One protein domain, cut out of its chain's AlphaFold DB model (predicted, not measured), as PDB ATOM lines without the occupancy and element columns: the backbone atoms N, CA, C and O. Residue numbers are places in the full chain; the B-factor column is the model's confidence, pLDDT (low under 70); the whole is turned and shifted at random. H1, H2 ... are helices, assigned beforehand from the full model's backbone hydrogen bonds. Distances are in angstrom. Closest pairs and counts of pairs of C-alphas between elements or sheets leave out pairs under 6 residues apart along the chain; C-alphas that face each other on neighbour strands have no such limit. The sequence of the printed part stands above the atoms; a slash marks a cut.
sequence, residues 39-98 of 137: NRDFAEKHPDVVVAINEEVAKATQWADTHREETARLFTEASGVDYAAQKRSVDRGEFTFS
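Overview. This is residues 39 to 98 of the 137 residues of an uncharacterized protein of Rhodoblastus acidophilus (UniProt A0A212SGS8). One long helix, H2, makes most of the length, with the short helix H1 turned across its beginning and a small head at its other end, where H3 and H4 pack on each other, crossed. H2 and H3 make a corner, and the last residues, 93 to 98, fold back from H4 alongside H2. The printed part has 60 residues with four named helices, in the order H1, H2, H3, H4, and no named strand; its class is all helix. It is loose, with a radius of gyration of the C-alphas of 14.7 A, and only just elongated, spanning 43 by 22 by 15 A.

Arrangement. H1, residues 40 to 45, is close to but not clearly touching H2, residues 47 to 66; their closest C-alphas, those of Ala 43 and Val 50, are 6.3 A apart. Their lines are only just about perpendicular, at 70.5 degrees. H2 is close to but not clearly touching H3, residues 68 to 79, with the C-alphas of Ala 64 and Thr 71 closest at 5.6 A. These two run opposite ways at a steep tilt of 64 degrees. H3 and H4, residues 83 to 92, touch, the closest C-alphas being those of Ala 72 and Lys 87, 4.9 A apart. They run opposite ways at a steep tilt of 53 degrees. H2 and H4 are apart, and H1 is apart from both H3 and H4. In H1, H2, H3 and H4 every O i to N i+4 pair is within hydrogen-bond range.

Along the chain. H1 begins at C-alpha 40, (-23.105, 61.722, -12.393). H2 measures 28.9 A from first to last C-alpha, from C-alpha 47 to C-alpha 66 at (-20.355, 30.395, -2.708). H3 measures 16.1 A and H4 14.1 A, ending at C-alpha 92, (-9.277, 35.730, 2.721).

Size, cuts and confidence. The two C-alphas farthest apart, those of Lys 45 and Ala 84, are 43.3 A apart. Residues 44 to 49, of which 47 to 49 belong to H2, stand free. The three links between the helices are tight, and the printed part has no cut. The mean pLDDT of the printed part is 96.7, and no printed residue is under 70.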
ATOM      1  N   ASN A  39     -20.099  58.156 -13.566       95.88
ATOM      2  CA  ASN A  39     -20.285  59.560 -13.903       95.88
ATOM      3  C   ASN A  39     -21.705  60.002 -13.496       95.88
ATOM      4  O   ASN A  39     -22.667  59.274 -13.746       95.88
ATOM      5  N   ARG A  40     -21.828  61.193 -12.894       93.88
ATOM      6  CA  ARG A  40     -23.105  61.722 -12.393       93.88
ATOM      7  C   ARG A  40     -24.173  61.783 -13.488       93.88
ATOM      8  O   ARG A  40     -25.231  61.186 -13.317       93.88
ATOM      9  N   ASP A  41     -23.868  62.403 -14.627       95.38
ATOM     10  CA  ASP A  41     -24.811  62.536 -15.743       95.38
ATOM     11  C   ASP A  41     -25.286  61.176 -16.255       95.38
ATOM     12  O   ASP A  41     -26.449  61.023 -16.617       95.38
ATOM     13  N   PHE A  42     -24.392  60.183 -16.303       95.69
ATOM     14  CA  PHE A  42     -24.758  58.831 -16.718       95.69
ATOM     15  C   PHE A  42     -25.730  58.193 -15.723       95.69
ATOM     16  O   PHE A  42     -26.766  57.670 -16.130       95.69
ATOM     17  N   ALA A  43     -25.426  58.268 -14.426       94.88
ATOM     18  CA  ALA A  43     -26.255  57.667 -13.386       94.88
ATOM     19  C   ALA A  43     -27.629  58.346 -13.235       94.88
ATOM     20  O   ALA A  43     -28.594  57.701 -12.822       94.88
ATOM     21  N   GLU A  44     -27.729  59.631 -13.582       92.62
ATOM     22  CA  GLU A  44     -28.986  60.387 -13.598       92.62
ATOM     23  C   GLU A  44     -29.816  60.128 -14.865       92.62
ATOM     24  O   GLU A  44     -31.036  60.001 -14.776       92.62
ATOM     25  N   LYS A  45     -29.180  60.022 -16.042       95.75
ATOM     26  CA  LYS A  45     -29.872  59.809 -17.330       95.75
ATOM     27  C   LYS A  45     -30.248  58.351 -17.590       95.75
ATOM     28  O   LYS A  45     -31.207  58.105 -18.317       95.75
ATOM     29  N   HIS A  46     -29.507  57.403 -17.017       96.19
ATOM     30  CA  HIS A  46     -29.694  55.962 -17.218       96.19
ATOM     31  C   HIS A  46     -29.816  55.198 -15.885       96.19
ATOM     32  O   HIS A  46     -29.048  54.266 -15.626       96.19
ATOM     33  N   PRO A  47     -30.753  55.584 -14.995       95.25
ATOM     34  CA  PRO A  47     -30.880  54.966 -13.676       95.25
ATOM     35  C   PRO A  47     -31.308  53.493 -13.754       95.25
ATOM     36  O   PRO A  47     -30.962  52.707 -12.878       95.25
ATOM     37  N   ASP A  48     -32.036  53.107 -14.799       96.00
ATOM     38  CA  ASP A  48     -32.408  51.726 -15.108       96.00
ATOM     39  C   ASP A  48     -31.180  50.860 -15.421       96.00
ATOM     40  O   ASP A  48     -31.044  49.763 -14.878       96.00
ATOM     41  N   VAL A  49     -30.241  51.385 -16.212       96.38
ATOM     42  CA  VAL A  49     -28.981  50.701 -16.528       96.38
ATOM     43  C   VAL A  49     -28.116  50.549 -15.278       96.38
ATOM     44  O   VAL A  49     -27.564  49.475 -15.045       96.38
ATOM     45  N   VAL A  50     -28.027  51.583 -14.434       95.38
ATOM     46  CA  VAL A  50     -27.298  51.498 -13.154       95.38
ATOM     47  C   VAL A  50     -27.898  50.425 -12.244       95.38
ATOM     48  O   VAL A  50     -27.157  49.646 -11.644       95.38
ATOM     49  N   VAL A  51     -29.230  50.348 -12.156       94.69
ATOM     50  CA  VAL A  51     -29.913  49.298 -11.385       94.69
ATOM     51  C   VAL A  51     -29.587  47.914 -11.944       94.69
ATOM     52  O   VAL A  51     -29.186  47.049 -11.171       94.69
ATOM     53  N   ALA A  52     -29.678  47.718 -13.262       96.44
ATOM     54  CA  ALA A  52     -29.370  46.435 -13.892       96.44
ATOM     55  C   ALA A  52     -27.914  45.999 -13.648       96.44
ATOM     56  O   ALA A  52     -27.660  44.844 -13.316       96.44
ATOM     57  N   ILE A  53     -26.951  46.926 -13.736       96.31
ATOM     58  CA  ILE A  53     -25.541  46.642 -13.420       96.31
ATOM     59  C   ILE A  53     -25.395  46.209 -11.959       96.31
ATOM     60  O   ILE A  53     -24.747  45.202 -11.687       96.31
ATOM     61  N   ASN A  54     -26.012  46.930 -11.020       95.56
ATOM     62  CA  ASN A  54     -25.953  46.578  -9.601       95.56
ATOM     63  C   ASN A  54     -26.560  45.193  -9.325       95.56
ATOM     64  O   ASN A  54     -26.018  44.443  -8.515       95.56
ATOM     65  N   GLU A  55     -27.655  44.830  -9.996       96.19
ATOM     66  CA  GLU A  55     -28.270  43.503  -9.875       96.19
ATOM     67  C   GLU A  55     -27.346  42.387 -10.381       96.19
ATOM     68  O   GLU A  55     -27.186  41.370  -9.705       96.19
ATOM     69  N   GLU A  56     -26.696  42.570 -11.533       97.88
ATOM     70  CA  GLU A  56     -25.756  41.578 -12.067       97.88
ATOM     71  C   GLU A  56     -24.475  41.476 -11.227       97.88
ATOM     72  O   GLU A  56     -23.999  40.372 -10.957       97.88
ATOM     73  N   VAL A  57     -23.953  42.600 -10.724       97.44
ATOM     74  CA  VAL A  57     -22.816  42.604  -9.786       97.44
ATOM     75  C   VAL A  57     -23.180  41.879  -8.492       97.44
ATOM     76  O   VAL A  57     -22.374  41.090  -7.996       97.44
ATOM     77  N   ALA A  58     -24.391  42.078  -7.959       97.00
ATOM     78  CA  ALA A  58     -24.859  41.366  -6.772       97.00
ATOM     79  C   ALA A  58     -24.887  39.845  -6.997       97.00
ATOM     80  O   ALA A  58     -24.360  39.094  -6.174       97.00
ATOM     81  N   LYS A  59     -25.433  39.392  -8.135       97.94
ATOM     82  CA  LYS A  59     -25.473  37.967  -8.509       97.94
ATOM     83  C   LYS A  59     -24.070  37.380  -8.652       97.94
ATOM     84  O   LYS A  59     -23.789  36.330  -8.078       97.94
ATOM     85  N   ALA A  60     -23.183  38.064  -9.375       98.00
ATOM     86  CA  ALA A  60     -21.806  37.619  -9.575       98.00
ATOM     87  C   ALA A  60     -21.036  37.538  -8.249       98.00
ATOM     88  O   ALA A  60     -20.321  36.569  -8.005       98.00
ATOM     89  N   THR A  61     -21.231  38.520  -7.368       97.12
ATOM     90  CA  THR A  61     -20.589  38.563  -6.048       97.12
ATOM     91  C   THR A  61     -21.075  37.419  -5.155       97.12
ATOM     92  O   THR A  61     -20.261  36.712  -4.568       97.12
ATOM     93  N   GLN A  62     -22.388  37.166  -5.112       97.75
ATOM     94  CA  GLN A  62     -22.957  36.045  -4.358       97.75
ATOM     95  C   GLN A  62     -22.494  34.684  -4.899       97.75
ATOM     96  O   GLN A  62     -22.226  33.751  -4.135       97.75
ATOM     97  N   TRP A  63     -22.398  34.556  -6.222       98.38
ATOM     98  CA  TRP A  63     -21.860  33.352  -6.837       98.38
ATOM     99  C   TRP A  63     -20.399  33.144  -6.428       98.38
ATOM    100  O   TRP A  63     -20.057  32.053  -5.977       98.38
ATOM    101  N   ALA A  64     -19.571  34.192  -6.485       98.25
ATOM    102  CA  ALA A  64     -18.161  34.109  -6.114       98.25
ATOM    103  C   ALA A  64     -17.960  33.721  -4.641       98.25
ATOM    104  O   ALA A  64     -17.087  32.910  -4.325       98.25
ATOM    105  N   ASP A  65     -18.813  34.232  -3.747       97.12
ATOM    106  CA  ASP A  65     -18.764  33.890  -2.324       97.12
ATOM    107  C   ASP A  65     -19.021  32.396  -2.066       97.12
ATOM    108  O   ASP A  65     -18.366  31.780  -1.222       97.12
ATOM    109  N   THR A  66     -19.933  31.799  -2.842       97.75
ATOM    110  CA  THR A  66     -20.355  30.395  -2.708       97.75
ATOM    111  C   THR A  66     -19.543  29.412  -3.563       97.75
ATOM    112  O   THR A  66     -19.521  28.223  -3.255       97.75
ATOM    113  N   HIS A  67     -18.826  29.893  -4.585       98.44
ATOM    114  CA  HIS A  67     -18.027  29.105  -5.539       98.44
ATOM    115  C   HIS A  67     -16.563  29.563  -5.519       98.44
ATOM    116  O   HIS A  67     -15.982  29.985  -6.523       98.44
ATOM    117  N   ARG A  68     -15.956  29.554  -4.329       98.38
ATOM    118  CA  ARG A  68     -14.616  30.125  -4.102       98.38
ATOM    119  C   ARG A  68     -13.513  29.414  -4.879       98.38
ATOM    120  O   ARG A  68     -12.557  30.040  -5.327       98.38
ATOM    121  N   GLU A  69     -13.640  28.102  -5.033       98.50
ATOM    122  CA  GLU A  69     -12.689  27.279  -5.777       98.50
ATOM    123  C   GLU A  69     -12.666  27.673  -7.259       98.50
ATOM    124  O   GLU A  69     -11.611  27.964  -7.822       98.50
ATOM    125  N   GLU A  70     -13.842  27.751  -7.877       98.62
ATOM    126  CA  GLU A  70     -14.025  28.199  -9.253       98.62
ATOM    127  C   GLU A  70     -13.601  29.659  -9.420       98.62
ATOM    128  O   GLU A  70     -12.927  29.996 -10.391       98.62
ATOM    129  N   THR A  71     -13.915  30.512  -8.444       98.62
ATOM    130  CA  THR A  71     -13.505  31.923  -8.434       98.62
ATOM    131  C   THR A  71     -11.985  32.063  -8.468       98.62
ATOM    132  O   THR A  71     -11.454  32.820  -9.278       98.62
ATOM    133  N   ALA A  72     -11.256  31.290  -7.657       98.69
ATOM    134  CA  ALA A  72      -9.794  31.287  -7.673       98.69
ATOM    135  C   ALA A  72      -9.224  30.844  -9.031       98.69
ATOM    136  O   ALA A  72      -8.227  31.406  -9.496       98.69
ATOM    137  N   ARG A  73      -9.863  29.876  -9.702       98.69
ATOM    138  CA  ARG A  73      -9.473  29.443 -11.056       98.69
ATOM    139  C   ARG A  73      -9.736  30.522 -12.100       98.69
ATOM    140  O   ARG A  73      -8.835  30.815 -12.877       98.69
ATOM    141  N   LEU A  74     -10.905  31.164 -12.072       98.50
ATOM    142  CA  LEU A  74     -11.230  32.276 -12.970       98.50
ATOM    143  C   LEU A  74     -10.252  33.441 -12.796       98.50
ATOM    144  O   LEU A  74      -9.766  34.001 -13.775       98.50
ATOM    145  N   PHE A  75      -9.906  33.786 -11.554       98.31
ATOM    146  CA  PHE A  75      -8.928  34.841 -11.288       98.31
ATOM    147  C   PHE A  75      -7.525  34.454 -11.759       98.31
ATOM    148  O   PHE A  75      -6.807  35.299 -12.291       98.31
ATOM    149  N   THR A  76      -7.139  33.186 -11.613       98.56
ATOM    150  CA  THR A  76      -5.879  32.651 -12.155       98.56
ATOM    151  C   THR A  76      -5.832  32.798 -13.670       98.56
ATOM    152  O   THR A  76      -4.885  33.375 -14.199       98.56
ATOM    153  N   GLU A  77      -6.874  32.341 -14.362       98.44
ATOM    154  CA  GLU A  77      -6.980  32.411 -15.820       98.44
ATOM    155  C   GLU A  77      -6.936  33.858 -16.326       98.44
ATOM    156  O   GLU A  77      -6.178  34.171 -17.242       98.44
ATOM    157  N   ALA A  78      -7.686  34.760 -15.687       97.88
ATOM    158  CA  ALA A  78      -7.777  36.155 -16.105       97.88
ATOM    159  C   ALA A  78      -6.495  36.966 -15.839       97.88
ATOM    160  O   ALA A  78      -6.188  37.892 -16.587       97.88
ATOM    161  N   SER A  79      -5.765  36.659 -14.761       97.19
ATOM    162  CA  SER A  79      -4.611  37.463 -14.322       97.19
ATOM    163  C   SER A  79      -3.246  36.852 -14.642       97.19
ATOM    164  O   SER A  79      -2.243  37.561 -14.598       97.19
ATOM    165  N   GLY A  80      -3.179  35.543 -14.903       97.00
ATOM    166  CA  GLY A  80      -1.925  34.792 -15.005       97.00
ATOM    167  C   GLY A  80      -1.187  34.598 -13.672       97.00
ATOM    168  O   GLY A  80      -0.071  34.077 -13.663       97.00
ATOM    169  N   VAL A  81      -1.768  35.018 -12.543       97.06
ATOM    170  CA  VAL A  81      -1.206  34.788 -11.203       97.06
ATOM    171  C   VAL A  81      -1.391  33.327 -10.811       97.06
ATOM    172  O   VAL A  81      -2.460  32.770 -11.028       97.06
ATOM    173  N   ASP A  82      -0.371  32.731 -10.185       97.38
ATOM    174  CA  ASP A  82      -0.408  31.345  -9.716       97.38
ATOM    175  C   ASP A  82      -1.650  31.034  -8.862       97.38
ATOM    176  O   ASP A  82      -2.041  31.801  -7.972       97.38
ATOM    177  N   TYR A  83      -2.231  29.860  -9.117       98.31
ATOM    178  CA  TYR A  83      -3.470  29.424  -8.486       98.31
ATOM    179  C   TYR A  83      -3.376  29.371  -6.960       98.31
ATOM    180  O   TYR A  83      -4.337  29.740  -6.291       98.31
ATOM    181  N   ALA A  84      -2.236  28.992  -6.372       97.81
ATOM    182  CA  ALA A  84      -2.114  28.939  -4.917       97.81
ATOM    183  C   ALA A  84      -2.219  30.337  -4.283       97.81
ATOM    184  O   ALA A  84      -2.837  30.498  -3.227       97.81
ATOM    185  N   ALA A  85      -1.665  31.358  -4.943       97.69
ATOM    186  CA  ALA A  85      -1.790  32.738  -4.489       97.69
ATOM    187  C   ALA A  85      -3.220  33.264  -4.669       97.69
ATOM    188  O   ALA A  85      -3.765  33.865  -3.741       97.69
ATOM    189  N   GLN A  86      -3.857  32.981  -5.811       98.25
ATOM    190  CA  GLN A  86      -5.254  33.367  -6.036       98.25
ATOM    191  C   GLN A  86      -6.204  32.672  -5.068       98.25
ATOM    192  O   GLN A  86      -7.062  33.323  -4.484       98.25
ATOM    193  N   LYS A  87      -6.015  31.377  -4.814       98.44
ATOM    194  CA  LYS A  87      -6.826  30.624  -3.860       98.44
ATOM    195  C   LYS A  87      -6.721  31.204  -2.457       98.44
ATOM    196  O   LYS A  87      -7.739  31.419  -1.812       98.44
ATOM    197  N   ARG A  88      -5.506  31.535  -2.009       98.00
ATOM    198  CA  ARG A  88      -5.285  32.166  -0.702       98.00
ATOM    199  C   ARG A  88      -5.903  33.564  -0.610       98.00
ATOM    200  O   ARG A  88      -6.495  33.888   0.415       98.00
ATOM    201  N   SER A  89      -5.780  34.364  -1.669       97.38
ATOM    202  CA  SER A  89      -6.427  35.677  -1.799       97.38
ATOM    203  C   SER A  89      -7.947  35.557  -1.713       97.38
ATOM    204  O   SER A  89      -8.582  36.218  -0.894       97.38
ATOM    205  N   VAL A  90      -8.525  34.662  -2.519       98.12
ATOM    206  CA  VAL A  90      -9.959  34.388  -2.523       98.12
ATOM    207  C   VAL A  90     -10.392  33.922  -1.146       98.12
ATOM    208  O   VAL A  90     -11.294  34.527  -0.608       98.12
ATOM    209  N   ASP A  91      -9.742  32.952  -0.505       97.56
ATOM    210  CA  ASP A  91     -10.135  32.460   0.827       97.56
ATOM    211  C   ASP A  91     -10.140  33.540   1.924       97.56
ATOM    212  O   ASP A  91     -10.920  33.438   2.867       97.56
ATOM    213  N   ARG A  92      -9.306  34.579   1.800       93.94
ATOM    214  CA  ARG A  92      -9.277  35.730   2.721       93.94
ATOM    215  C   ARG A  92     -10.321  36.792   2.412       93.94
ATOM    216  O   ARG A  92     -10.707  37.529   3.315       93.94
ATOM    217  N   GLY A  93     -10.692  36.926   1.143       92.50
ATOM    218  CA  GLY A  93     -11.560  37.992   0.666       92.50
ATOM    219  C   GLY A  93     -12.986  37.877   1.194       92.50
ATOM    220  O   GLY A  93     -13.497  36.788   1.442       92.50
ATOM    221  N   GLU A  94     -13.661  39.010   1.309       92.31
ATOM    222  CA  GLU A  94     -15.102  39.057   1.523       92.31
ATOM    223  C   GLU A  94     -15.773  39.401   0.190       92.31
ATOM    224  O   GLU A  94     -15.447  40.417  -0.426       92.31
ATOM    225  N   PHE A  95     -16.690  38.550  -0.274       95.19
ATOM    226  CA  PHE A  95     -17.451  38.787  -1.500       95.19
ATOM    227  C   PHE A  95     -18.856  39.246  -1.130       95.19
ATOM    228  O   PHE A  95     -19.805  38.468  -1.095       95.19
ATOM    229  N   THR A  96     -18.982  40.539  -0.844       93.19
ATOM    230  CA  THR A  96     -20.262  41.174  -0.528       93.19
ATOM    231  C   THR A  96     -20.478  42.416  -1.382       93.19
ATOM    232  O   THR A  96     -19.557  43.168  -1.698       93.19
ATOM    233  N   PHE A  97     -21.726  42.624  -1.795       94.94
ATOM    234  CA  PHE A  97     -22.147  43.803  -2.540       94.94
ATOM    235  C   PHE A  97     -23.489  44.273  -1.990       94.94
ATOM    236  O   PHE A  97     -24.437  43.496  -1.883       94.94
ATOM    237  N   SER A  98     -23.559  45.539  -1.592       91.69
ATOM    238  CA  SER A  98     -24.755  46.113  -0.982       91.69
ATOM    239  C   SER A  98     -24.868  47.607  -1.284       91.69
ATOM    240  O   SER A  98     -23.866  48.243  -1.627       91.69
TER     241      SER A  98